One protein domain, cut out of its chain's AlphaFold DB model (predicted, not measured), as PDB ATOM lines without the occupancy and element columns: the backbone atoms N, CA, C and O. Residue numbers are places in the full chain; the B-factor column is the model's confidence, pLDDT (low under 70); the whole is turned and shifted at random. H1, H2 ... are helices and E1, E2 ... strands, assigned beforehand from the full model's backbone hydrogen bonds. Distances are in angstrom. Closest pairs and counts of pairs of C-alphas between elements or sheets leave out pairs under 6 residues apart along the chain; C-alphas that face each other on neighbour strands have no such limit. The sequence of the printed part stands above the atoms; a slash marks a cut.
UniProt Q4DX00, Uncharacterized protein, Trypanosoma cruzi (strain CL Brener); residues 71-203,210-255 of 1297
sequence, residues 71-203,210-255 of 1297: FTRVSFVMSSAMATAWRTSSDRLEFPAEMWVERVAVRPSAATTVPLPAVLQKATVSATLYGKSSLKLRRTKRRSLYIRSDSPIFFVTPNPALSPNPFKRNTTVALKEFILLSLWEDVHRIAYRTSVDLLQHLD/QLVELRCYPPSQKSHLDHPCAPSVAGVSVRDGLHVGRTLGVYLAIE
ATOM      1  N   PHE A  71     211.963 296.043 197.082       86.94
ATOM      2  CA  PHE A  71     211.022 295.298 196.241       86.94
ATOM      3  C   PHE A  71     211.538 295.161 194.803       86.94
ATOM      4  O   PHE A  71     212.427 295.903 194.369       86.94
ATOM      5  N   THR A  72     210.975 294.203 194.070       88.97
ATOM      6  CA  THR A  72     211.300 293.951 192.662       88.97
ATOM      7  C   THR A  72     210.367 294.750 191.755       88.97
ATOM      8  O   THR A  72     209.140 294.701 191.891       88.97
ATOM      9  N   ARG A  73     210.955 295.463 190.799       91.77
ATOM     10  CA  ARG A  73     210.245 296.179 189.739       91.77
ATOM     11  C   ARG A  73     210.608 295.578 188.393       91.77
ATOM     12  O   ARG A  73     211.784 295.389 188.096       91.77
ATOM     13  N   VAL A  74     209.594 295.357 187.570       93.31
ATOM     14  CA  VAL A  74     209.726 294.958 186.171       93.31
ATOM     15  C   VAL A  74     209.226 296.103 185.302       93.31
ATOM     16  O   VAL A  74     208.122 296.610 185.498       93.31
ATOM     17  N   SER A  75     210.030 296.513 184.334       93.09
ATOM     18  CA  SER A  75     209.754 297.645 183.454       93.09
ATOM     19  C   SER A  75     209.929 297.225 182.001       93.09
ATOM     20  O   SER A  75     210.827 296.445 181.696       93.09
ATOM     21  N   PHE A  76     209.091 297.726 181.094       93.51
ATOM     22  CA  PHE A  76     209.230 297.437 179.664       93.51
ATOM     23  C   PHE A  76     208.708 298.568 178.773       93.51
ATOM     24  O   PHE A  76     207.854 299.366 179.178       93.51
ATOM     25  N   VAL A  77     209.191 298.611 177.530       91.49
ATOM     26  CA  VAL A  77     208.648 299.501 176.491       91.49
ATOM     27  C   VAL A  77     207.527 298.786 175.735       91.49
ATOM     28  O   VAL A  77     207.739 297.742 175.122       91.49
ATOM     29  N   MET A  78     206.321 299.353 175.760       92.07
ATOM     30  CA  MET A  78     205.157 298.818 175.054       92.07
ATOM     31  C   MET A  78     205.059 299.457 173.672       92.07
ATOM     32  O   MET A  78     204.751 300.640 173.562       92.07
ATOM     33  N   SER A  79     205.295 298.678 172.616       90.87
ATOM     34  CA  SER A  79     205.156 299.155 171.235       90.87
ATOM     35  C   SER A  79     203.714 299.567 170.910       90.87
ATOM     36  O   SER A  79     202.762 299.101 171.538       90.87
ATOM     37  N   SER A  80     203.519 300.390 169.875       87.47
ATOM     38  CA  SER A  80     202.172 300.802 169.445       87.47
ATOM     39  C   SER A  80     201.286 299.615 169.043       87.47
ATOM     40  O   SER A  80     200.086 299.636 169.303       87.47
ATOM     41  N   ALA A  81     201.872 298.557 168.470       88.73
ATOM     42  CA  ALA A  81     201.154 297.327 168.140       88.73
ATOM     43  C   ALA A  81     200.694 296.583 169.408       88.73
ATOM     44  O   ALA A  81     199.508 296.271 169.540       88.73
ATOM     45  N   MET A  82     201.599 296.394 170.377       90.79
ATOM     46  CA  MET A  82     201.274 295.784 171.671       90.79
ATOM     47  C   MET A  82     200.233 296.612 172.430       90.79
ATOM     48  O   MET A  82     199.312 296.057 173.013       90.79
ATOM     49  N   ALA A  83     200.326 297.939 172.379       87.19
ATOM     50  CA  ALA A  83     199.378 298.862 172.991       87.19
ATOM     51  C   ALA A  83     197.969 298.782 172.397       87.19
ATOM     52  O   ALA A  83     196.983 298.954 173.121       87.19
ATOM     53  N   THR A  84     197.854 298.586 171.085       84.96
ATOM     54  CA  THR A  84     196.565 298.344 170.427       84.96
ATOM     55  C   THR A  84     196.005 296.998 170.874       84.96
ATOM     56  O   THR A  84     194.902 296.963 171.413       84.96
ATOM     57  N   ALA A  85     196.801 295.927 170.795       83.87
ATOM     58  CA  ALA A  85     196.401 294.593 171.242       83.87
ATOM     59  C   ALA A  85     195.990 294.555 172.725       83.87
ATOM     60  O   ALA A  85     194.949 293.999 173.064       83.87
ATOM     61  N   TRP A  86     196.742 295.226 173.601       83.27
ATOM     62  CA  TRP A  86     196.450 295.345 175.031       83.27
ATOM     63  C   TRP A  86     195.041 295.892 175.292       83.27
ATOM     64  O   TRP A  86     194.342 295.428 176.200       83.27
ATOM     65  N   ARG A  87     194.609 296.864 174.476       76.52
ATOM     66  CA  ARG A  87     193.288 297.500 174.564       76.52
ATOM     67  C   ARG A  87     192.188 296.656 173.931       76.52
ATOM     68  O   ARG A  87     191.128 296.532 174.538       76.52
ATOM     69  N   THR A  88     192.417 296.092 172.749       71.83
ATOM     70  CA  THR A  88     191.325 295.583 171.904       71.83
ATOM     71  C   THR A  88     191.293 294.070 171.736       71.83
ATOM     72  O   THR A  88     190.211 293.521 171.571       71.83
ATOM     73  N   SER A  89     192.433 293.380 171.793       67.13
ATOM     74  CA  SER A  89     192.507 291.970 171.396       67.13
ATOM     75  C   SER A  89     192.169 291.025 172.550       67.13
ATOM     76  O   SER A  89     192.537 291.261 173.701       67.13
ATOM     77  N   SER A  90     191.450 289.946 172.263       66.29
ATOM     78  CA  SER A  90     191.307 288.771 173.135       66.29
ATOM     79  C   SER A  90     192.261 287.638 172.749       66.29
ATOM     80  O   SER A  90     192.315 286.637 173.455       66.29
ATOM     81  N   ASP A  91     193.016 287.807 171.666       69.42
ATOM     82  CA  ASP A  91     193.855 286.769 171.085       69.42
ATOM     83  C   ASP A  91     195.216 286.696 171.777       69.42
ATOM     84  O   ASP A  91     195.704 287.662 172.375       69.42
ATOM     85  N   ARG A  92     195.857 285.531 171.659       73.35
ATOM     86  CA  ARG A  92     197.240 285.326 172.085       73.35
ATOM     87  C   ARG A  92     198.177 285.947 171.050       73.35
ATOM     88  O   ARG A  92     198.295 285.436 169.941       73.35
ATOM     89  N   LEU A  93     198.859 287.028 171.421       83.66
ATOM     90  CA  LEU A  93     199.739 287.778 170.518       83.66
ATOM     91  C   LEU A  93     201.128 287.945 171.126       83.66
ATOM     92  O   LEU A  93     201.261 288.289 172.296       83.66
ATOM     93  N   GLU A  94     202.166 287.716 170.330       91.11
ATOM     94  CA  GLU A  94     203.559 287.780 170.772       91.11
ATOM     95  C   GLU A  94     204.248 289.044 170.245       91.11
ATOM     96  O   GLU A  94     204.146 289.372 169.063       91.11
ATOM     97  N   PHE A  95     204.946 289.760 171.131       93.05
ATOM     98  CA  PHE A  95     205.628 291.012 170.812       93.05
ATOM     99  C   PHE A  95     207.075 291.003 171.320       93.05
ATOM    100  O   PHE A  95     207.302 290.643 172.477       93.05
ATOM    101  N   PRO A  96     208.052 291.467 170.521       93.91
ATOM    102  CA  PRO A  96     209.374 291.780 171.042       93.91
ATOM    103  C   PRO A  96     209.297 293.027 171.934       93.91
ATOM    104  O   PRO A  96     208.667 294.024 171.566       93.91
ATOM    105  N   ALA A  97     209.946 292.982 173.093       91.36
ATOM    106  CA  ALA A  97     210.040 294.102 174.022       91.36
ATOM    107  C   ALA A  97     211.431 294.162 174.667       91.36
ATOM    108  O   ALA A  97     212.031 293.136 174.979       91.36
ATOM    109  N   GLU A  98     211.936 295.372 174.905       89.64
ATOM    110  CA  GLU A  98     213.042 295.574 175.844       89.64
ATOM    111  C   GLU A  98     212.442 295.606 177.254       89.64
ATOM    112  O   GLU A  98     211.555 296.423 177.536       89.64
ATOM    113  N   MET A  99     212.896 294.699 178.118       91.63
ATOM    114  CA  MET A  99     212.465 294.604 179.508       91.63
ATOM    115  C   MET A  99     213.669 294.751 180.427       91.63
ATOM    116  O   MET A  99     214.765 294.279 180.120       91.63
ATOM    117  N   TRP A 100     213.465 295.391 181.571       88.81
ATOM    118  CA  TRP A 100     214.459 295.417 182.625       88.81
ATOM    119  C   TRP A 100     213.865 295.182 183.999       88.81
ATOM    120  O   TRP A 100     212.735 295.576 184.293       88.81
ATOM    121  N   VAL A 101     214.657 294.520 184.834       89.32
ATOM    122  CA  VAL A 101     214.319 294.229 186.224       89.32
ATOM    123  C   VAL A 101     215.263 294.996 187.128       89.32
ATOM    124  O   VAL A 101     216.471 295.036 186.895       89.32
ATOM    125  N   GLU A 102     214.685 295.629 188.141       86.62
ATOM    126  CA  GLU A 102     215.384 296.463 189.107       86.62
ATOM    127  C   GLU A 102     215.019 296.037 190.523       86.62
ATOM    128  O   GLU A 102     213.865 295.719 190.831       86.62
ATOM    129  N   ARG A 103     216.004 296.131 191.415       83.53
ATOM    130  CA  ARG A 103     215.769 296.110 192.854       83.53
ATOM    131  C   ARG A 103     215.659 297.542 193.357       83.53
ATOM    132  O   ARG A 103     216.607 298.316 193.236       83.53
ATOM    133  N   VAL A 104     214.521 297.880 193.947       83.43
ATOM    134  CA  VAL A 104     214.231 299.239 194.410       83.43
ATOM    135  C   VAL A 104     214.310 299.275 195.926       83.43
ATOM    136  O   VAL A 104     213.547 298.583 196.596       83.43
ATOM    137  N   ALA A 105     215.232 300.077 196.462       77.88
ATOM    138  CA  ALA A 105     215.323 300.335 197.896       77.88
ATOM    139  C   ALA A 105     214.167 301.239 198.342       77.88
ATOM    140  O   ALA A 105     213.942 302.300 197.759       77.88
ATOM    141  N   VAL A 106     213.451 300.826 199.383       74.84
ATOM    142  CA  VAL A 106     212.341 301.591 199.960       74.84
ATOM    143  C   VAL A 106     212.841 302.650 200.937       74.84
ATOM    144  O   VAL A 106     212.332 303.769 200.965       74.84
ATOM    145  N   ARG A 107     213.859 302.303 201.731       62.82
ATOM    146  CA  ARG A 107     214.547 303.217 202.646       62.82
ATOM    147  C   ARG A 107     216.019 303.279 202.239       62.82
ATOM    148  O   ARG A 107     216.677 302.241 202.277       62.82
ATOM    149  N   PRO A 108     216.575 304.445 201.868       49.43
ATOM    150  CA  PRO A 108     218.020 304.589 201.829       49.43
ATOM    151  C   PRO A 108     218.509 304.442 203.272       49.43
ATOM    152  O   PRO A 108     218.245 305.302 204.110       49.43
ATOM    153  N   SER A 109     219.132 303.310 203.603       42.02
ATOM    154  CA  SER A 109     219.727 303.129 204.925       42.02
ATOM    155  C   SER A 109     220.728 304.271 205.139       42.02
ATOM    156  O   SER A 109     221.646 304.462 204.339       42.02
ATOM    157  N   ALA A 110     220.542 305.064 206.198       48.20
ATOM    158  CA  ALA A 110     221.422 306.191 206.509       48.20
ATOM    159  C   ALA A 110     222.874 305.755 206.811       48.20
ATOM    160  O   ALA A 110     223.757 306.601 206.906       48.20
ATOM    161  N   ALA A 111     223.128 304.447 206.957       47.78
ATOM    162  CA  ALA A 111     224.412 303.887 207.368       47.78
ATOM    163  C   ALA A 111     225.160 303.113 206.265       47.78
ATOM    164  O   ALA A 111     226.280 302.664 206.501       47.78
ATOM    165  N   THR A 112     224.611 302.973 205.055       39.75
ATOM    166  CA  THR A 112     225.332 302.351 203.931       39.75
ATOM    167  C   THR A 112     225.611 303.387 202.851       39.75
ATOM    168  O   THR A 112     224.791 303.627 201.972       39.75
ATOM    169  N   THR A 113     226.809 303.971 202.892       41.05
ATOM    170  CA  THR A 113     227.387 304.848 201.853       41.05
ATOM    171  C   THR A 113     227.706 304.130 200.538       41.05
ATOM    172  O   THR A 113     228.235 304.740 199.613       41.05
ATOM    173  N   VAL A 114     227.353 302.851 200.414       38.67
ATOM    174  CA  VAL A 114     227.405 302.119 199.153       38.67
ATOM    175  C   VAL A 114     225.962 301.946 198.683       38.67
ATOM    176  O   VAL A 114     225.213 301.226 199.348       38.67
ATOM    177  N   PRO A 115     225.534 302.582 197.574       44.63
ATOM    178  CA  PRO A 115     224.279 302.209 196.950       44.63
ATOM    179  C   PRO A 115     224.433 300.739 196.576       44.63
ATOM    180  O   PRO A 115     225.250 300.409 195.715       44.63
ATOM    181  N   LEU A 116     223.719 299.847 197.276       44.07
ATOM    182  CA  LEU A 116     223.598 298.456 196.853       44.07
ATOM    183  C   LEU A 116     223.274 298.511 195.361       44.07
ATOM    184  O   LEU A 116     222.324 299.214 195.004       44.07
ATOM    185  N   PRO A 117     224.102 297.895 194.499       43.27
ATOM    186  CA  PRO A 117     224.008 298.097 193.069       43.27
ATOM    187  C   PRO A 117     222.562 297.837 192.673       43.27
ATOM    188  O   PRO A 117     222.028 296.756 192.929       43.27
ATOM    189  N   ALA A 118     221.910 298.865 192.129       56.17
ATOM    190  CA  ALA A 118     220.638 298.717 191.456       56.17
ATOM    191  C   ALA A 118     220.947 297.808 190.273       56.17
ATOM    192  O   ALA A 118     221.422 298.275 189.239       56.17
ATOM    193  N   VAL A 119     220.852 296.494 190.479       56.54
ATOM    194  CA  VAL A 119     221.131 295.510 189.441       56.54
ATOM    195  C   VAL A 119     220.009 295.673 188.427       56.54
ATOM    196  O   VAL A 119     218.952 295.067 188.547       56.54
ATOM    197  N   LEU A 120     220.236 296.595 187.498       68.64
ATOM    198  CA  LEU A 120     219.463 296.827 186.302       68.64
ATOM    199  C   LEU A 120     219.863 295.715 185.341       68.64
ATOM    200  O   LEU A 120     220.922 295.767 184.713       68.64
ATOM    201  N   GLN A 121     219.037 294.684 185.257       80.49
ATOM    202  CA  GLN A 121     219.190 293.658 184.235       80.49
ATOM    203  C   GLN A 121     218.302 294.030 183.074       80.49
ATOM    204  O   GLN A 121     217.087 293.986 183.211       80.49
ATOM    205  N   LYS A 122     218.912 294.416 181.956       85.68
ATOM    206  CA  LYS A 122     218.226 294.614 180.682       85.68
ATOM    207  C   LYS A 122     218.301 293.331 179.878       85.68
ATOM    208  O   LYS A 122     219.381 292.759 179.751       85.68
ATOM    209  N   ALA A 123     217.176 292.928 179.314       87.45
ATOM    210  CA  ALA A 123     217.106 291.794 178.420       87.45
ATOM    211  C   ALA A 123     216.130 292.073 177.281       87.45
ATOM    212  O   ALA A 123     215.109 292.751 177.458       87.45
ATOM    213  N   THR A 124     216.433 291.520 176.110       90.49
ATOM    214  CA  THR A 124     215.458 291.494 175.023       90.49
ATOM    215  C   THR A 124     214.539 290.312 175.280       90.49
ATOM    216  O   THR A 124     214.991 289.174 175.437       90.49
ATOM    217  N   VAL A 125     213.241 290.580 175.372       93.61
ATOM    218  CA  VAL A 125     212.248 289.559 175.687       93.61
ATOM    219  C   VAL A 125     211.220 289.429 174.579       93.61
ATOM    220  O   VAL A 125     210.877 290.388 173.890       93.61
ATOM    221  N   SER A 126     210.692 288.222 174.450       93.71
ATOM    222  CA  SER A 126     209.458 287.961 173.736       93.71
ATOM    223  C   SER A 126     208.316 287.904 174.743       93.71
ATOM    224  O   SER A 126     208.283 287.026 175.609       93.71
ATOM    225  N   ALA A 127     207.406 288.871 174.665       92.03
ATOM    226  CA  ALA A 127     206.267 289.013 175.556       92.03
ATOM    227  C   ALA A 127     204.994 288.541 174.844       92.03
ATOM    228  O   ALA A 127     204.466 289.205 173.950       92.03
ATOM    229  N   THR A 128     204.488 287.386 175.259       88.83
ATOM    230  CA  THR A 128     203.193 286.870 174.820       88.83
ATOM    231  C   THR A 128     202.092 287.473 175.679       88.83
ATOM    232  O   THR A 128     202.007 287.210 176.878       88.83
ATOM    233  N   LEU A 129     201.237 288.275 175.059       84.32
ATOM    234  CA  LEU A 129     200.025 288.814 175.650       84.32
ATOM    235  C   LEU A 129     198.916 287.767 175.624       84.32
ATOM    236  O   LEU A 129     198.565 287.271 174.554       84.32
ATOM    237  N   TYR A 130     198.330 287.488 176.787       73.11
ATOM    238  CA  TYR A 130     197.097 286.711 176.874       73.11
ATOM    239  C   TYR A 130     195.879 287.636 176.944       73.11
ATOM    240  O   TYR A 130     195.925 288.715 177.548       73.11
ATOM    241  N   GLY A 131     194.792 287.201 176.299       58.08
ATOM    242  CA  GLY A 131     193.478 287.842 176.301       58.08
ATOM    243  C   GLY A 131     192.877 288.012 177.701       58.08
ATOM    244  O   GLY A 131     193.553 287.808 178.705       58.08
ATOM    245  N   LYS A 132     191.603 288.424 177.801       52.50
ATOM    246  CA  LYS A 132     190.877 288.390 179.084       52.50
ATOM    247  C   LYS A 132     190.878 286.932 179.556       52.50
ATOM    248  O   LYS A 132     190.131 286.133 179.010       52.50
ATOM    249  N   SER A 133     191.800 286.631 180.472       41.98
ATOM    250  CA  SER A 133     192.004 285.364 181.176       41.98
ATOM    251  C   SER A 133     191.814 284.092 180.334       41.98
ATOM    252  O   SER A 133     190.764 283.465 180.407       41.98
ATOM    253  N   SER A 134     192.848 283.639 179.621       40.38
ATOM    254  CA  SER A 134     193.010 282.185 179.427       40.38
ATOM    255  C   SER A 134     193.381 281.482 180.747       40.38
ATOM    256  O   SER A 134     193.172 280.289 180.883       40.38
ATOM    257  N   LEU A 135     193.905 282.234 181.724       44.04
ATOM    258  CA  LEU A 135     194.040 281.847 183.133       44.04
ATOM    259  C   LEU A 135     192.819 282.403 183.869       44.04
ATOM    260  O   LEU A 135     192.822 283.612 184.105       44.04
ATOM    261  N   LYS A 136     191.785 281.576 184.083       42.38
ATOM    262  CA  LYS A 136     190.341 281.801 184.388       42.38
ATOM    263  C   LYS A 136     189.929 282.867 185.443       42.38
ATOM    264  O   LYS A 136     188.802 282.853 185.936       42.38
ATOM    265  N   LEU A 137     190.750 283.859 185.750       41.11
ATOM    266  CA  LEU A 137     190.474 284.954 186.675       41.11
ATOM    267  C   LEU A 137     189.319 285.849 186.189       41.11
ATOM    268  O   LEU A 137     189.513 286.834 185.456       41.11
ATOM    269  N   ARG A 138     188.098 285.528 186.639       39.37
ATOM    270  CA  ARG A 138     186.902 286.370 186.482       39.37
ATOM    271  C   ARG A 138     187.245 287.818 186.869       39.37
ATOM    272  O   ARG A 138     187.850 288.075 187.900       39.37
ATOM    273  N   ARG A 139     186.788 288.786 186.060       43.23
ATOM    274  CA  ARG A 139     186.836 290.250 186.322       43.23
ATOM    275  C   ARG A 139     188.180 290.966 186.115       43.23
ATOM    276  O   ARG A 139     188.271 292.162 186.403       43.23
ATOM    277  N   THR A 140     189.192 290.343 185.514       45.45
ATOM    278  CA  THR A 140     190.430 291.067 185.172       45.45
ATOM    279  C   THR A 140     190.216 292.006 183.967       45.45
ATOM    280  O   THR A 140     190.055 291.596 182.820       45.45
ATOM    281  N   LYS A 141     190.202 293.330 184.198       52.39
ATOM    282  CA  LYS A 141     190.318 294.326 183.103       52.39
ATOM    283  C   LYS A 141     191.746 294.414 182.546       52.39
ATOM    284  O   LYS A 141     191.971 295.053 181.521       52.39
ATOM    285  N   ARG A 142     192.709 293.817 183.247       64.97
ATOM    286  CA  ARG A 142     194.135 293.824 182.923       64.97
ATOM    287  C   ARG A 142     194.584 292.493 182.338       64.97
ATOM    288  O   ARG A 142     193.933 291.476 182.530       64.97
ATOM    289  N   ARG A 143     195.690 292.541 181.597       75.14
ATOM    290  CA  ARG A 143     196.227 291.424 180.817       75.14
ATOM    291  C   ARG A 143     197.411 290.788 181.531       75.14
ATOM    292  O   ARG A 143     198.177 291.508 182.178       75.14
ATOM    293  N   SER A 144     197.560 289.479 181.363       83.79
ATOM    294  CA  SER A 144     198.731 288.716 181.799       83.79
ATOM    295  C   SER A 144     199.740 288.596 180.656       83.79
ATOM    296  O   SER A 144     199.370 288.620 179.477       83.79
ATOM    297  N   LEU A 145     201.017 288.472 181.007       88.95
ATOM    298  CA  LEU A 145     202.117 288.345 180.051       88.95
ATOM    299  C   LEU A 145     202.922 287.084 180.342       88.95
ATOM    300  O   LEU A 145     203.322 286.879 181.480       88.95
ATOM    301  N   TYR A 146     203.222 286.288 179.324       89.96
ATOM    302  CA  TYR A 146     204.271 285.271 179.396       89.96
ATOM    303  C   TYR A 146     205.526 285.800 178.725       89.96
ATOM    304  O   TYR A 146     205.497 286.229 177.571       89.96
ATOM    305  N   ILE A 147     206.615 285.799 179.474       92.53
ATOM    306  CA  ILE A 147     207.882 286.404 179.101       92.53
ATOM    307  C   ILE A 147     208.883 285.294 178.824       92.53
ATOM    308  O   ILE A 147     209.071 284.409 179.655       92.53
ATOM    309  N   ARG A 148     209.558 285.381 177.676       91.42
ATOM    310  CA  ARG A 148     210.744 284.584 177.350       91.42
ATOM    311  C   ARG A 148     211.910 285.512 177.076       91.42
ATOM    312  O   ARG A 148     211.816 286.368 176.201       91.42
ATOM    313  N   SER A 149     212.993 285.350 177.816       91.37
ATOM    314  CA  SER A 149     214.175 286.198 177.734       91.37
ATOM    315  C   SER A 149     215.344 285.478 177.066       91.37
ATOM    316  O   SER A 149     215.524 284.267 177.218       91.37
ATOM    317  N   ASP A 150     216.152 286.235 176.327       85.17
ATOM    318  CA  ASP A 150     217.419 285.772 175.755       85.17
ATOM    319  C   ASP A 150     218.461 285.394 176.829       85.17
ATOM    320  O   ASP A 150     219.294 284.502 176.626       85.17
ATOM    321  N   SER A 151     218.374 286.021 177.999       85.82
ATOM    322  CA  SER A 151     219.298 285.899 179.119       85.82
ATOM    323  C   SER A 151     218.534 285.654 180.432       85.82
ATOM    324  O   SER A 151     217.393 286.076 180.579       85.82
ATOM    325  N   PRO A 152     219.095 284.911 181.405       85.06
ATOM    326  CA  PRO A 152     218.412 284.698 182.680       85.06
ATOM    327  C   PRO A 152     218.193 286.017 183.432       85.06
ATOM    328  O   PRO A 152     219.146 286.753 183.684       85.06
ATOM    329  N   ILE A 153     216.951 286.267 183.842       86.58
ATOM    330  CA  ILE A 153     216.558 287.396 184.686       86.58
ATOM    331  C   ILE A 153     216.539 286.926 186.140       86.58
ATOM    332  O   ILE A 153     215.901 285.930 186.481       86.58
ATOM    333  N   PHE A 154     217.253 287.626 187.013       82.65
ATOM    334  CA  PHE A 154     217.409 287.246 188.410       82.65
ATOM    335  C   PHE A 154     216.342 287.918 189.273       82.65
ATOM    336  O   PHE A 154     216.375 289.125 189.513       82.65
ATOM    337  N   PHE A 155     215.438 287.103 189.802       79.96
ATOM    338  CA  PHE A 155     214.500 287.480 190.850       79.96
ATOM    339  C   PHE A 155     215.129 287.212 192.212       79.96
ATOM    340  O   PHE A 155     215.883 286.253 192.390       79.96
ATOM    341  N   VAL A 156     214.859 288.083 193.181       66.93
ATOM    342  CA  VAL A 156     215.465 288.009 194.513       66.93
ATOM    343  C   VAL A 156     214.347 287.900 195.528       66.93
ATOM    344  O   VAL A 156     213.478 288.771 195.598       66.93
ATOM    345  N   THR A 157     214.387 286.850 196.337       59.75
ATOM    346  CA  THR A 157     213.460 286.662 197.447       59.75
ATOM    347  C   THR A 157     213.722 287.738 198.508       59.75
ATOM    348  O   THR A 157     214.871 287.884 198.935       59.75
ATOM    349  N   PRO A 158     212.706 288.489 198.970       52.96
ATOM    350  CA  PRO A 158     212.924 289.596 199.902       52.96
ATOM    351  C   PRO A 158     213.434 289.171 201.284       52.96
ATOM    352  O   PRO A 158     213.990 290.000 201.994       52.96
ATOM    353  N   ASN A 159     213.249 287.904 201.683       49.51
ATOM    354  CA  ASN A 159     213.592 287.459 203.032       49.51
ATOM    355  C   ASN A 159     214.049 285.979 203.091       49.51
ATOM    356  O   ASN A 159     213.207 285.092 203.228       49.51
ATOM    357  N   PRO A 160     215.364 285.675 203.011       45.44
ATOM    358  CA  PRO A 160     215.888 284.310 203.185       45.44
ATOM    359  C   PRO A 160     215.482 283.631 204.496       45.44
ATOM    360  O   PRO A 160     215.388 282.409 204.548       45.44
ATOM    361  N   ALA A 161     215.298 284.408 205.568       44.80
ATOM    362  CA  ALA A 161     215.158 283.870 206.919       44.80
ATOM    363  C   ALA A 161     213.807 283.176 207.167       44.80
ATOM    364  O   ALA A 161     213.707 282.357 208.078       44.80
ATOM    365  N   LEU A 162     212.779 283.481 206.363       42.03
ATOM    366  CA  LEU A 162     211.428 282.929 206.519       42.03
ATOM    367  C   LEU A 162     211.159 281.677 205.675       42.03
ATOM    368  O   LEU A 162     210.103 281.079 205.847       42.03
ATOM    369  N   SER A 163     212.104 281.222 204.843       39.32
ATOM    370  CA  SER A 163     212.012 279.912 204.184       39.32
ATOM    371  C   SER A 163     213.011 278.926 204.806       39.32
ATOM    372  O   SER A 163     214.124 278.773 204.285       39.32
ATOM    373  N   PRO A 164     212.680 278.233 205.913       34.54
ATOM    374  CA  PRO A 164     213.443 277.070 206.346       34.54
ATOM    375  C   PRO A 164     213.185 275.932 205.345       34.54
ATOM    376  O   PRO A 164     212.390 275.030 205.583       34.54
ATOM    377  N   ASN A 165     213.821 276.004 204.175       39.40
ATOM    378  CA  ASN A 165     213.686 275.009 203.120       39.40
ATOM    379  C   ASN A 165     214.769 273.922 203.297       39.40
ATOM    380  O   ASN A 165     215.960 274.257 203.337       39.40
ATOM    381  N   PRO A 166     214.403 272.627 203.351       37.56
ATOM    382  CA  PRO A 166     215.352 271.521 203.503       37.56
ATOM    383  C   PRO A 166     216.389 271.402 202.367       37.56
ATOM    384  O   PRO A 166     217.404 270.730 202.543       37.56
ATOM    385  N   PHE A 167     216.211 272.087 201.228       40.47
ATOM    386  CA  PHE A 167     217.114 271.984 200.073       40.47
ATOM    387  C   PHE A 167     218.193 273.078 199.956       40.47
ATOM    388  O   PHE A 167     218.843 273.153 198.914       40.47
ATOM    389  N   LYS A 168     218.420 273.923 200.980       38.60
ATOM    390  CA  LYS A 168     219.493 274.957 200.979       38.60
ATOM    391  C   LYS A 168     219.528 275.819 199.694       38.60
ATOM    392  O   LYS A 168     220.597 276.076 199.140       38.60
ATOM    393  N   ARG A 169     218.367 276.224 199.164       45.65
ATOM    394  CA  ARG A 169     218.284 276.965 197.890       45.65
ATOM    395  C   ARG A 169     218.584 278.461 198.070       45.65
ATOM    396  O   ARG A 169     218.179 279.067 199.056       45.65
ATOM    397  N   ASN A 170     219.298 279.035 197.098       42.85
ATOM    398  CA  ASN A 170     219.731 280.436 197.061       42.85
ATOM    399  C   ASN A 170     218.553 281.429 197.050       42.85
ATOM    400  O   ASN A 170     217.538 281.198 196.401       42.85
ATOM    401  N   THR A 171     218.759 282.596 197.667       52.45
ATOM    402  CA  THR A 171     217.862 283.776 197.693       52.45
ATOM    403  C   THR A 171     217.571 284.403 196.334       52.45
ATOM    404  O   THR A 171     216.782 285.336 196.234       52.45
ATOM    405  N   THR A 172     218.260 283.955 195.294       63.33
ATOM    406  CA  THR A 172     218.154 284.467 193.932       63.33
ATOM    407  C   THR A 172     217.793 283.334 192.995       63.33
ATOM    408  O   THR A 172     218.538 282.355 192.902       63.33
ATOM    409  N   VAL A 173     216.685 283.500 192.278       73.70
ATOM    410  CA  VAL A 173     216.210 282.573 191.250       73.70
ATOM    411  C   VAL A 173     216.396 283.237 189.893       73.70
ATOM    412  O   VAL A 173     215.893 284.330 189.655       73.70
ATOM    413  N   ALA A 174     217.151 282.592 189.007       83.68
ATOM    414  CA  ALA A 174     217.371 283.069 187.647       83.68
ATOM    415  C   ALA A 174     216.356 282.410 186.704       83.68
ATOM    416  O   ALA A 174     216.418 281.200 186.485       83.68
ATOM    417  N   LEU A 175     215.435 283.199 186.152       87.65
ATOM    418  CA  LEU A 175     214.372 282.744 185.260       87.65
ATOM    419  C   LEU A 175     214.631 283.253 183.841       87.65
ATOM    420  O   LEU A 175     214.769 284.452 183.615       87.65
ATOM    421  N   LYS A 176     214.673 282.342 182.865       87.92
ATOM    422  CA  LYS A 176     214.597 282.707 181.439       87.92
ATOM    423  C   LYS A 176     213.157 282.857 180.959       87.92
ATOM    424  O   LYS A 176     212.915 283.546 179.974       87.92
ATOM    425  N   GLU A 177     212.218 282.222 181.655       89.04
ATOM    426  CA  GLU A 177     210.797 282.261 181.340       89.04
ATOM    427  C   GLU A 177     209.983 282.477 182.616       89.04
ATOM    428  O   GLU A 177     210.267 281.859 183.643       89.04
ATOM    429  N   PHE A 178     208.993 283.364 182.564       91.20
ATOM    430  CA  PHE A 178     208.085 283.644 183.679       91.20
ATOM    431  C   PHE A 178     206.776 284.256 183.188       91.20
ATOM    432  O   PHE A 178     206.695 284.811 182.091       91.20
ATOM    433  N   ILE A 179     205.741 284.156 184.011       90.41
ATOM    434  CA  ILE A 179     204.421 284.723 183.762       90.41
ATOM    435  C   ILE A 179     204.215 285.887 184.728       90.41
ATOM    436  O   ILE A 179     204.456 285.762 185.923       90.41
ATOM    437  N   LEU A 180     203.753 287.018 184.212       91.55
ATOM    438  CA  LEU A 180     203.252 288.143 184.988       91.55
ATOM    439  C   LEU A 180     201.728 288.046 185.021       91.55
ATOM    440  O   LEU A 180     201.048 288.456 184.073       91.55
ATOM    441  N   LEU A 181     201.203 287.490 186.108       87.82
ATOM    442  CA  LEU A 181     199.779 287.283 186.335       87.82
ATOM    443  C   LEU A 181     199.130 288.534 186.921       87.82
ATOM    444  O   LEU A 181     199.529 289.050 187.970       87.82
ATOM    445  N   SER A 182     198.092 289.012 186.236       82.51
ATOM    446  CA  SER A 182     197.264 290.109 186.723       82.51
ATOM    447  C   SER A 182     196.140 289.584 187.614       82.51
ATOM    448  O   SER A 182     195.042 289.313 187.137       82.51
ATOM    449  N   LEU A 183     196.362 289.558 188.918       77.14
ATOM    450  CA  LEU A 183     195.297 289.408 189.915       77.14
ATOM    451  C   LEU A 183     194.727 290.805 190.208       77.14
ATOM    452  O   LEU A 183     195.481 291.767 190.088       77.14
ATOM    453  N   TRP A 184     193.428 290.978 190.497       68.23
ATOM    454  CA  TRP A 184     192.825 292.320 190.670       68.23
ATOM    455  C   TRP A 184     192.664 292.721 192.134       68.23
ATOM    456  O   TRP A 184     193.053 293.829 192.512       68.23
ATOM    457  N   GLU A 185     192.181 291.798 192.957       73.70
ATOM    458  CA  GLU A 185     191.882 292.019 194.370       73.70
ATOM    459  C   GLU A 185     193.034 291.530 195.256       73.70
ATOM    460  O   GLU A 185     193.815 290.654 194.873       73.70
ATOM    461  N   ASP A 186     193.166 292.132 196.436       74.28
ATOM    462  CA  ASP A 186     194.177 291.736 197.424       74.28
ATOM    463  C   ASP A 186     194.030 290.292 197.842       74.28
ATOM    464  O   ASP A 186     195.030 289.584 197.931       74.28
ATOM    465  N   VAL A 187     192.783 289.861 198.030       79.76
ATOM    466  CA  VAL A 187     192.454 288.496 198.408       79.76
ATOM    467  C   VAL A 187     193.123 287.498 197.466       79.76
ATOM    468  O   VAL A 187     193.887 286.660 197.913       79.76
ATOM    469  N   HIS A 188     192.991 287.663 196.150       82.53
ATOM    470  CA  HIS A 188     193.600 286.733 195.201       82.53
ATOM    471  C   HIS A 188     195.127 286.823 195.171       82.53
ATOM    472  O   HIS A 188     195.794 285.796 195.097       82.53
ATOM    473  N   ARG A 189     195.707 288.033 195.238       85.05
ATOM    474  CA  ARG A 189     197.176 288.206 195.244       85.05
ATOM    475  C   ARG A 189     197.812 287.535 196.443       85.05
ATOM    476  O   ARG A 189     198.779 286.792 196.288       85.05
ATOM    477  N   ILE A 190     197.272 287.830 197.617       87.70
ATOM    478  CA  ILE A 190     197.775 287.313 198.880       87.70
ATOM    479  C   ILE A 190     197.502 285.814 198.938       87.70
ATOM    480  O   ILE A 190     198.423 285.066 199.246       87.70
ATOM    481  N   ALA A 191     196.302 285.360 198.567       87.23
ATOM    482  CA  ALA A 191     195.936 283.951 198.627       87.23
ATOM    483  C   ALA A 191     196.799 283.107 197.688       87.23
ATOM    484  O   ALA A 191     197.462 282.196 198.164       87.23
ATOM    485  N   TYR A 192     196.917 283.465 196.405       87.67
ATOM    486  CA  TYR A 192     197.754 282.724 195.455       87.67
ATOM    487  C   TYR A 192     199.215 282.679 195.923       87.67
ATOM    488  O   TYR A 192     199.829 281.613 195.997       87.67
ATOM    489  N   ARG A 193     199.790 283.835 196.287       89.49
ATOM    490  CA  ARG A 193     201.183 283.918 196.752       89.49
ATOM    491  C   ARG A 193     201.421 283.088 198.020       89.49
ATOM    492  O   ARG A 193     202.491 282.486 198.135       89.49
ATOM    493  N   THR A 194     200.444 283.056 198.927       87.79
ATOM    494  CA  THR A 194     200.448 282.241 200.154       87.79
ATOM    495  C   THR A 194     200.343 280.754 199.822       87.79
ATOM    496  O   THR A 194     201.114 279.962 200.355       87.79
ATOM    497  N   SER A 195     199.453 280.367 198.905       87.44
ATOM    498  CA  SER A 195     199.281 278.980 198.463       87.44
ATOM    499  C   SER A 195     200.570 278.424 197.872       87.44
ATOM    500  O   SER A 195     201.005 277.351 198.276       87.44
ATOM    501  N   VAL A 196     201.242 279.174 196.988       84.21
ATOM    502  CA  VAL A 196     202.534 278.748 196.421       84.21
ATOM    503  C   VAL A 196     203.580 278.550 197.518       84.21
ATOM    504  O   VAL A 196     204.279 277.542 197.509       84.21
ATOM    505  N   ASP A 197     203.674 279.477 198.478       80.82
ATOM    506  CA  ASP A 197     204.602 279.362 199.611       80.82
ATOM    507  C   ASP A 197     204.358 278.073 200.405       80.82
ATOM    508  O   ASP A 197     205.272 277.282 200.640       80.82
ATOM    509  N   LEU A 198     203.102 277.822 200.763       82.40
ATOM    510  CA  LEU A 198     202.693 276.667 201.550       82.40
ATOM    511  C   LEU A 198     202.946 275.346 200.812       82.40
ATOM    512  O   LEU A 198     203.519 274.414 201.373       82.40
ATOM    513  N   LEU A 199     202.582 275.281 199.533       83.91
ATOM    514  CA  LEU A 199     202.788 274.110 198.681       83.91
ATOM    515  C   LEU A 199     204.275 273.815 198.449       83.91
ATOM    516  O   LEU A 199     204.653 272.647 198.347       83.91
ATOM    517  N   GLN A 200     205.133 274.841 198.391       80.49
ATOM    518  CA  GLN A 200     206.582 274.654 198.263       80.49
ATOM    519  C   GLN A 200     207.167 273.987 199.508       80.49
ATOM    520  O   GLN A 200     208.046 273.135 199.387       80.49
ATOM    521  N   HIS A 201     206.673 274.342 200.700       76.84
ATOM    522  CA  HIS A 201     207.085 273.697 201.952       76.84
ATOM    523  C   HIS A 201     206.672 272.218 202.020       76.84
ATOM    524  O   HIS A 201     207.314 271.445 202.728       76.84
ATOM    525  N   LEU A 202     205.641 271.827 201.266       79.81
ATOM    526  CA  LEU A 202     205.124 270.459 201.187       79.81
ATOM    527  C   LEU A 202     205.677 269.657 199.993       79.81
ATOM    528  O   LEU A 202     205.270 268.517 199.799       79.81
ATOM    529  N   ASP A 203     206.584 270.230 199.190       78.00
ATOM    530  CA  ASP A 203     207.098 269.630 197.942       78.00
ATOM    531  C   ASP A 203     205.976 269.269 196.938       78.00
ATOM    532  O   ASP A 203     206.073 268.294 196.193       78.00
ATOM    533  N   GLN A 210     206.572 285.583 193.184       89.77
ATOM    534  CA  GLN A 210     206.853 286.852 193.869       89.77
ATOM    535  C   GLN A 210     205.904 287.962 193.395       89.77
ATOM    536  O   GLN A 210     205.632 288.074 192.198       89.77
ATOM    537  N   LEU A 211     205.435 288.830 194.297       92.41
ATOM    538  CA  LEU A 211     204.747 290.061 193.888       92.41
ATOM    539  C   LEU A 211     205.749 291.111 193.378       92.41
ATOM    540  O   LEU A 211     206.780 291.362 194.002       92.41
ATOM    541  N   VAL A 212     205.437 291.752 192.249       92.94
ATOM    542  CA  VAL A 212     206.299 292.750 191.593       92.94
ATOM    543  C   VAL A 212     205.514 293.993 191.167       92.94
ATOM    544  O   VAL A 212     204.329 293.915 190.835       92.94
ATOM    545  N   GLU A 213     206.178 295.152 191.132       92.95
ATOM    546  CA  GLU A 213     205.651 296.339 190.438       92.95
ATOM    547  C   GLU A 213     205.865 296.165 188.931       92.95
ATOM    548  O   GLU A 213     207.002 295.957 188.504       92.95
ATOM    549  N   LEU A 214     204.815 296.304 188.118       93.73
ATOM    550  CA  LEU A 214     204.948 296.324 186.660       93.73
ATOM    551  C   LEU A 214     204.824 297.755 186.129       93.73
ATOM    552  O   LEU A 214     203.791 298.400 186.300       93.73
ATOM    553  N   ARG A 215     205.846 298.246 185.427       92.81
ATOM    554  CA  ARG A 215     205.848 299.547 184.744       92.81
ATOM    555  C   ARG A 215     205.885 299.392 183.243       92.81
ATOM    556  O   ARG A 215     206.492 298.461 182.717       92.81
ATOM    557  N   CYS A 216     205.270 300.346 182.556       92.86
ATOM    558  CA  CYS A 216     205.323 300.390 181.110       92.86
ATOM    559  C   CYS A 216     205.571 301.804 180.582       92.86
ATOM    560  O   CYS A 216     205.077 302.795 181.133       92.86
ATOM    561  N   TYR A 217     206.321 301.873 179.485       92.57
ATOM    562  CA  TYR A 217     206.736 303.110 178.830       92.57
ATOM    563  C   TYR A 217     206.338 303.091 177.346       92.57
ATOM    564  O   TYR A 217     206.396 302.035 176.713       92.57
ATOM    565  N   PRO A 218     205.897 304.220 176.770       90.94
ATOM    566  CA  PRO A 218     205.686 304.332 175.332       90.94
ATOM    567  C   PRO A 218     207.028 304.365 174.575       90.94
ATOM    568  O   PRO A 218     208.038 304.781 175.141       90.94
ATOM    569  N   PRO A 219     207.058 303.998 173.279       85.46
ATOM    570  CA  PRO A 219     208.295 303.946 172.495       85.46
ATOM    571  C   PRO A 219     208.850 305.338 172.149       85.46
ATOM    572  O   PRO A 219     210.008 305.474 171.776       85.46
ATOM    573  N   SER A 220     208.027 306.385 172.253       81.98
ATOM    574  CA  SER A 220     208.411 307.778 172.025       81.98
ATOM    575  C   SER A 220     207.737 308.665 173.064       81.98
ATOM    576  O   SER A 220     206.566 308.461 173.374       81.98
ATOM    577  N   GLN A 221     208.436 309.698 173.543       70.46
ATOM    578  CA  GLN A 221     207.860 310.703 174.448       70.46
ATOM    579  C   GLN A 221     206.678 311.469 173.820       70.46
ATOM    580  O   GLN A 221     205.843 311.995 174.549       70.46
ATOM    581  N   LYS A 222     206.580 311.518 172.480       69.62
ATOM    582  CA  LYS A 222     205.476 312.163 171.738       69.62
ATOM    583  C   LYS A 222     204.305 311.213 171.431       69.62
ATOM    584  O   LYS A 222     203.514 311.489 170.533       69.62
ATOM    585  N   SER A 223     204.209 310.065 172.102       66.52
ATOM    586  CA  SER A 223     203.107 309.118 171.899       66.52
ATOM    587  C   SER A 223     201.737 309.740 172.202       66.52
ATOM    588  O   SER A 223     201.621 310.570 173.099       66.52
ATOM    589  N   HIS A 224     200.700 309.293 171.483       70.91
ATOM    590  CA  HIS A 224     199.313 309.737 171.669       70.91
ATOM    591  C   HIS A 224     198.854 309.580 173.130       70.91
ATOM    592  O   HIS A 224     199.207 308.586 173.770       70.91
ATOM    593  N   LEU A 225     198.028 310.506 173.638       69.65
ATOM    594  CA  LEU A 225     197.489 310.443 175.010       69.65
ATOM    595  C   LEU A 225     196.707 309.146 175.298       69.65
ATOM    596  O   LEU A 225     196.633 308.721 176.449       69.65
ATOM    597  N   ASP A 226     196.188 308.489 174.258       74.24
ATOM    598  CA  ASP A 226     195.446 307.222 174.364       74.24
ATOM    599  C   ASP A 226     196.341 305.978 174.440       74.24
ATOM    600  O   ASP A 226     195.849 304.846 174.520       74.24
ATOM    601  N   HIS A 227     197.665 306.143 174.365       83.91
ATOM    602  CA  HIS A 227     198.580 305.026 174.541       83.91
ATOM    603  C   HIS A 227     198.426 304.480 175.969       83.91
ATOM    604  O   HIS A 227     198.476 305.263 176.915       83.91
ATOM    605  N   PRO A 228     198.307 303.154 176.182       82.74
ATOM    606  CA  PRO A 228     198.165 302.593 177.517       82.74
ATOM    607  C   PRO A 228     199.289 303.062 178.430       82.74
ATOM    608  O   PRO A 228     199.028 303.435 179.548       82.74
ATOM    609  N   CYS A 229     200.529 303.151 177.962       89.19
ATOM    610  CA  CYS A 229     201.632 303.619 178.806       89.19
ATOM    611  C   CYS A 229     201.772 305.144 178.936       89.19
ATOM    612  O   CYS A 229     202.721 305.592 179.571       89.19
ATOM    613  N   ALA A 230     200.882 305.947 178.341       83.31
ATOM    614  CA  ALA A 230     200.964 307.400 178.443       83.31
ATOM    615  C   ALA A 230     200.680 307.885 179.884       83.31
ATOM    616  O   ALA A 230     199.801 307.341 180.563       83.31
ATOM    617  N   PRO A 231     201.385 308.930 180.351       73.36
ATOM    618  CA  PRO A 231     201.163 309.555 181.653       73.36
ATOM    619  C   PRO A 231     199.916 310.459 181.615       73.36
ATOM    620  O   PRO A 231     200.029 311.680 181.615       73.36
ATOM    621  N   SER A 232     198.712 309.892 181.508       63.14
ATOM    622  CA  SER A 232     197.463 310.678 181.439       63.14
ATOM    623  C   SER A 232     196.692 310.749 182.761       63.14
ATOM    624  O   SER A 232     195.868 311.640 182.943       63.14
ATOM    625  N   VAL A 233     196.967 309.846 183.707       65.26
ATOM    626  CA  VAL A 233     196.262 309.777 184.995       65.26
ATOM    627  C   VAL A 233     197.185 310.268 186.113       65.26
ATOM    628  O   VAL A 233     198.299 309.762 186.297       65.26
ATOM    629  N   ALA A 234     196.725 311.272 186.863       67.73
ATOM    630  CA  ALA A 234     197.437 311.785 188.029       67.73
ATOM    631  C   ALA A 234     197.664 310.658 189.053       67.73
ATOM    632  O   ALA A 234     196.768 309.867 189.341       67.73
ATOM    633  N   GLY A 235     198.884 310.566 189.582       73.31
ATOM    634  CA  GLY A 235     199.274 309.568 190.582       73.31
ATOM    635  C   GLY A 235     199.935 308.305 190.025       73.31
ATOM    636  O   GLY A 235     200.847 307.810 190.666       73.31
ATOM    637  N   VAL A 236     199.576 307.809 188.834       83.77
ATOM    638  CA  VAL A 236     200.176 306.569 188.266       83.77
ATOM    639  C   VAL A 236     201.379 306.816 187.351       83.77
ATOM    640  O   VAL A 236     202.030 305.871 186.906       83.77
ATOM    641  N   SER A 237     201.654 308.078 187.028       86.02
ATOM    642  CA  SER A 237     202.738 308.463 186.123       86.02
ATOM    643  C   SER A 237     204.105 308.218 186.766       86.02
ATOM    644  O   SER A 237     204.314 308.537 187.935       86.02
ATOM    645  N   VAL A 238     205.047 307.665 186.001       87.10
ATOM    646  CA  VAL A 238     206.399 307.316 186.472       87.10
ATOM    647  C   VAL A 238     207.459 307.793 185.480       87.10
ATOM    648  O   VAL A 238     207.191 307.930 184.286       87.10
ATOM    649  N   ARG A 239     208.678 308.037 185.969       84.18
ATOM    650  CA  ARG A 239     209.842 308.442 185.166       84.18
ATOM    651  C   ARG A 239     211.067 307.620 185.574       84.18
ATOM    652  O   ARG A 239     211.254 307.378 186.763       84.18
ATOM    653  N   ASP A 240     211.889 307.217 184.610       76.08
ATOM    654  CA  ASP A 240     213.153 306.476 184.793       76.08
ATOM    655  C   ASP A 240     214.354 307.247 184.195       76.08
ATOM    656  O   ASP A 240     215.129 306.742 183.388       76.08
ATOM    657  N   GLY A 241     214.500 308.526 184.544       70.99
ATOM    658  CA  GLY A 241     215.516 309.401 183.946       70.99
ATOM    659  C   GLY A 241     215.186 309.806 182.501       70.99
ATOM    660  O   GLY A 241     214.903 310.981 182.264       70.99
ATOM    661  N   LEU A 242     215.186 308.853 181.561       72.84
ATOM    662  CA  LEU A 242     215.017 309.067 180.113       72.84
ATOM    663  C   LEU A 242     213.560 308.960 179.634       72.84
ATOM    664  O   LEU A 242     213.138 309.740 178.772       72.84
ATOM    665  N   HIS A 243     212.771 308.035 180.179       83.07
ATOM    666  CA  HIS A 243     211.407 307.758 179.735       83.07
ATOM    667  C   HIS A 243     210.375 308.264 180.742       83.07
ATOM    668  O   HIS A 243     210.602 308.366 181.950       83.07
ATOM    669  N   VAL A 244     209.194 308.589 180.221       87.67
ATOM    670  CA  VAL A 244     208.016 308.939 181.015       87.67
ATOM    671  C   VAL A 244     206.914 307.967 180.626       87.67
ATOM    672  O   VAL A 244     206.606 307.821 179.446       87.67
ATOM    673  N   GLY A 245     206.353 307.278 181.611       90.95
ATOM    674  CA  GLY A 245     205.353 306.235 181.413       90.95
ATOM    675  C   GLY A 245     204.397 306.147 182.595       90.95
ATOM    676  O   GLY A 245     204.150 307.144 183.280       90.95
ATOM    677  N   ARG A 246     203.885 304.945 182.878       89.76
ATOM    678  CA  ARG A 246     203.038 304.696 184.055       89.76
ATOM    679  C   ARG A 246     203.289 303.333 184.698       89.76
ATOM    680  O   ARG A 246     203.768 302.402 184.050       89.76
ATOM    681  N   THR A 247     202.903 303.195 185.963       91.51
ATOM    682  CA  THR A 247     202.763 301.880 186.608       91.51
ATOM    683  C   THR A 247     201.455 301.211 186.177       91.51
ATOM    684  O   THR A 247     200.405 301.851 186.077       91.51
ATOM    685  N   LEU A 248     201.522 299.914 185.885       89.56
ATOM    686  CA  LEU A 248     200.375 299.049 185.606       89.56
ATOM    687  C   LEU A 248     199.837 298.371 186.872       89.56
ATOM    688  O   LEU A 248     198.797 297.720 186.804       89.56
ATOM    689  N   GLY A 249     200.490 298.567 188.020       90.43
ATOM    690  CA  GLY A 249     200.088 298.015 189.310       90.43
ATOM    691  C   GLY A 249     200.949 296.836 189.761       90.43
ATOM    692  O   GLY A 249     202.022 296.580 189.212       90.43
ATOM    693  N   VAL A 250     200.455 296.123 190.774       91.86
ATOM    694  CA  VAL A 250     201.088 294.912 191.309       91.86
ATOM    695  C   VAL A 250     200.665 293.678 190.518       91.86
ATOM    696  O   VAL A 250     199.469 293.425 190.335       91.86
ATOM    697  N   TYR A 251     201.660 292.903 190.097       92.61
ATOM    698  CA  TYR A 251     201.525 291.635 189.384       92.61
ATOM    699  C   TYR A 251     202.180 290.508 190.183       92.61
ATOM    700  O   TYR A 251     203.118 290.751 190.941       92.61
ATOM    701  N   LEU A 252     201.710 289.276 189.991       91.38
ATOM    702  CA  LEU A 252     202.384 288.083 190.500       91.38
ATOM    703  C   LEU A 252     203.308 287.539 189.403       91.38
ATOM    704  O   LEU A 252     202.834 287.102 188.358       91.38
ATOM    705  N   ALA A 253     204.619 287.601 189.624       91.64
ATOM    706  CA  ALA A 253     205.608 286.948 188.777       91.64
ATOM    707  C   ALA A 253     205.730 285.483 189.204       91.64
ATOM    708  O   ALA A 253     206.087 285.224 190.352       91.64
ATOM    709  N   ILE A 254     205.439 284.544 188.304       89.02
ATOM    710  CA  ILE A 254     205.485 283.105 188.577       89.02
ATOM    711  C   ILE A 254     206.280 282.354 187.508       89.02
ATOM    712  O   ILE A 254     206.210 282.661 186.318       89.02
ATOM    713  N   GLU A 255     207.058 281.367 187.930       86.84
ATOM    714  CA  GLU A 255     207.748 280.451 187.027       86.84
ATOM    715  C   GLU A 255     206.750 279.455 186.408       86.84
ATOM    716  O   GLU A 255     205.960 278.859 187.147       86.84
TER     717      GLU A 255
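AT A GLANCE: This is residues 71 to 203 and 210 to 255 of the 1297 residues of an uncharacterized protein of Trypanosoma cruzi (strain CL Brener) (UniProt Q4DX00). A closed barrel of seven strands, E1, E2, E3, E4, E5, E8 and E6 round the ring, forms the core, with two helices packed on its outside: short H1 over E3, and longer H2 running along E8. Long loops between the strands reach away from the barrel, residues 109 to 114 sticking out farthest from any contact, and the short strand E7 pairs onto E8 outside the ring. The printed part has 179 residues, with two named helices and eight named strands in the order E1 H1 E2 E3 E4 E5 H2 E6 E7 E8. The sheet is mixed, its neighbour pairs antiparallel but for the parallel pair E6 and E1, and the class is mixed, helices and strands. The whole is compact, with a radius of gyration of the C-alphas of 17.0 A and spans of 50 by 44 by 32 A.

IN THESE COORDINATES: E1, residues 71 to 77, begins with C-alpha 71 at (211.022, 295.298, 196.241) and is 20.3 A long. H1 is residues 80 to 88, 12.3 A. E2, residues 93 to 105, is the longest strand, 33.9 A, and bends by 71 degrees at residue 96. E3 is residues 121 to 129, 21.6 A. E4, residues 145 to 156, 19.7 A, bends by 116 degrees at residue 150. E5, residues 172 to 181, 20.1 A, bends by 95 degrees at residue 176. H2, residues 186 to 201, is 22.6 A long and begins with C-alpha 186 at (194.177, 291.736, 197.424). E6 is residues 210 to 217, 22.1 A, and E7 is residues 237 to 239, 7.2 A. E8, residues 244 to 254, 27.0 A, ends with C-alpha 254 at (205.485, 283.105, 188.577).

HOW THE PARTS SIT: In the barrel, E1 and E2 are antiparallel at 145 degrees, with N 75 and O 100 at 2.9 A, within hydrogen-bond range. E2, E3, E4 and E5 form a meander, each strand the antiparallel neighbour of the one before, and each successive pair is a hairpin. N 97 and O 125 are 2.9 A apart across E2 and E3, N 126 and O 148 2.8 A across E3 and E4, and N 147 and O 178 2.8 A across E4 and E5. E8 has staggered pairing: with E7, a hairpin, N 238 and O 245 are 2.9 A apart; with E6, N 212 and O 251 are 2.8 A apart; with E5, N 181 and O 252 are 2.8 A apart. E5 and E7 lie on one side of E8, and E6 on the other side. E6 and E1 close the ring, parallel at 31 degrees, with N 215 and O 74 at 2.8 A. H1 is on the barrel, outside it, at a height of 9.0 A over the sheet; it lies over E3, slantwise to the strands at 37 degrees to E3 on the local plane. The closest C-alphas of H1 and E3 are those of Trp 86 and Leu 129, 7.5 A apart. H2 is also on the barrel and outside it, at a height of 9.9 A; it lies over E8 and only just over E6, on which 3 of its 16 C-alphas fall. It runs along the strands, at 14 degrees to E8 on the local plane, and the closest C-alphas of H2 and E8 are those of Arg 189 and Leu 252, 7.0 A apart. H1 and H2 are apart. In both helices every O i to N i+4 pair is within hydrogen-bond range.

THE WHOLE: The two C-alphas farthest apart are those of Pro 166 and Lys 222, 52.5 A. Residues 204 to 209 are cut out between H2 and E6, and C-alphas 203 and 210 are 17.7 A apart across the cut. The links E2 to E3, E3 to E4, E4 to E5 and E6 to E7 are long. The mean pLDDT of the printed part is 75.5, and 53 residues are under 70, among them residues 107 to 120, 131 to 142 and 156 to 172.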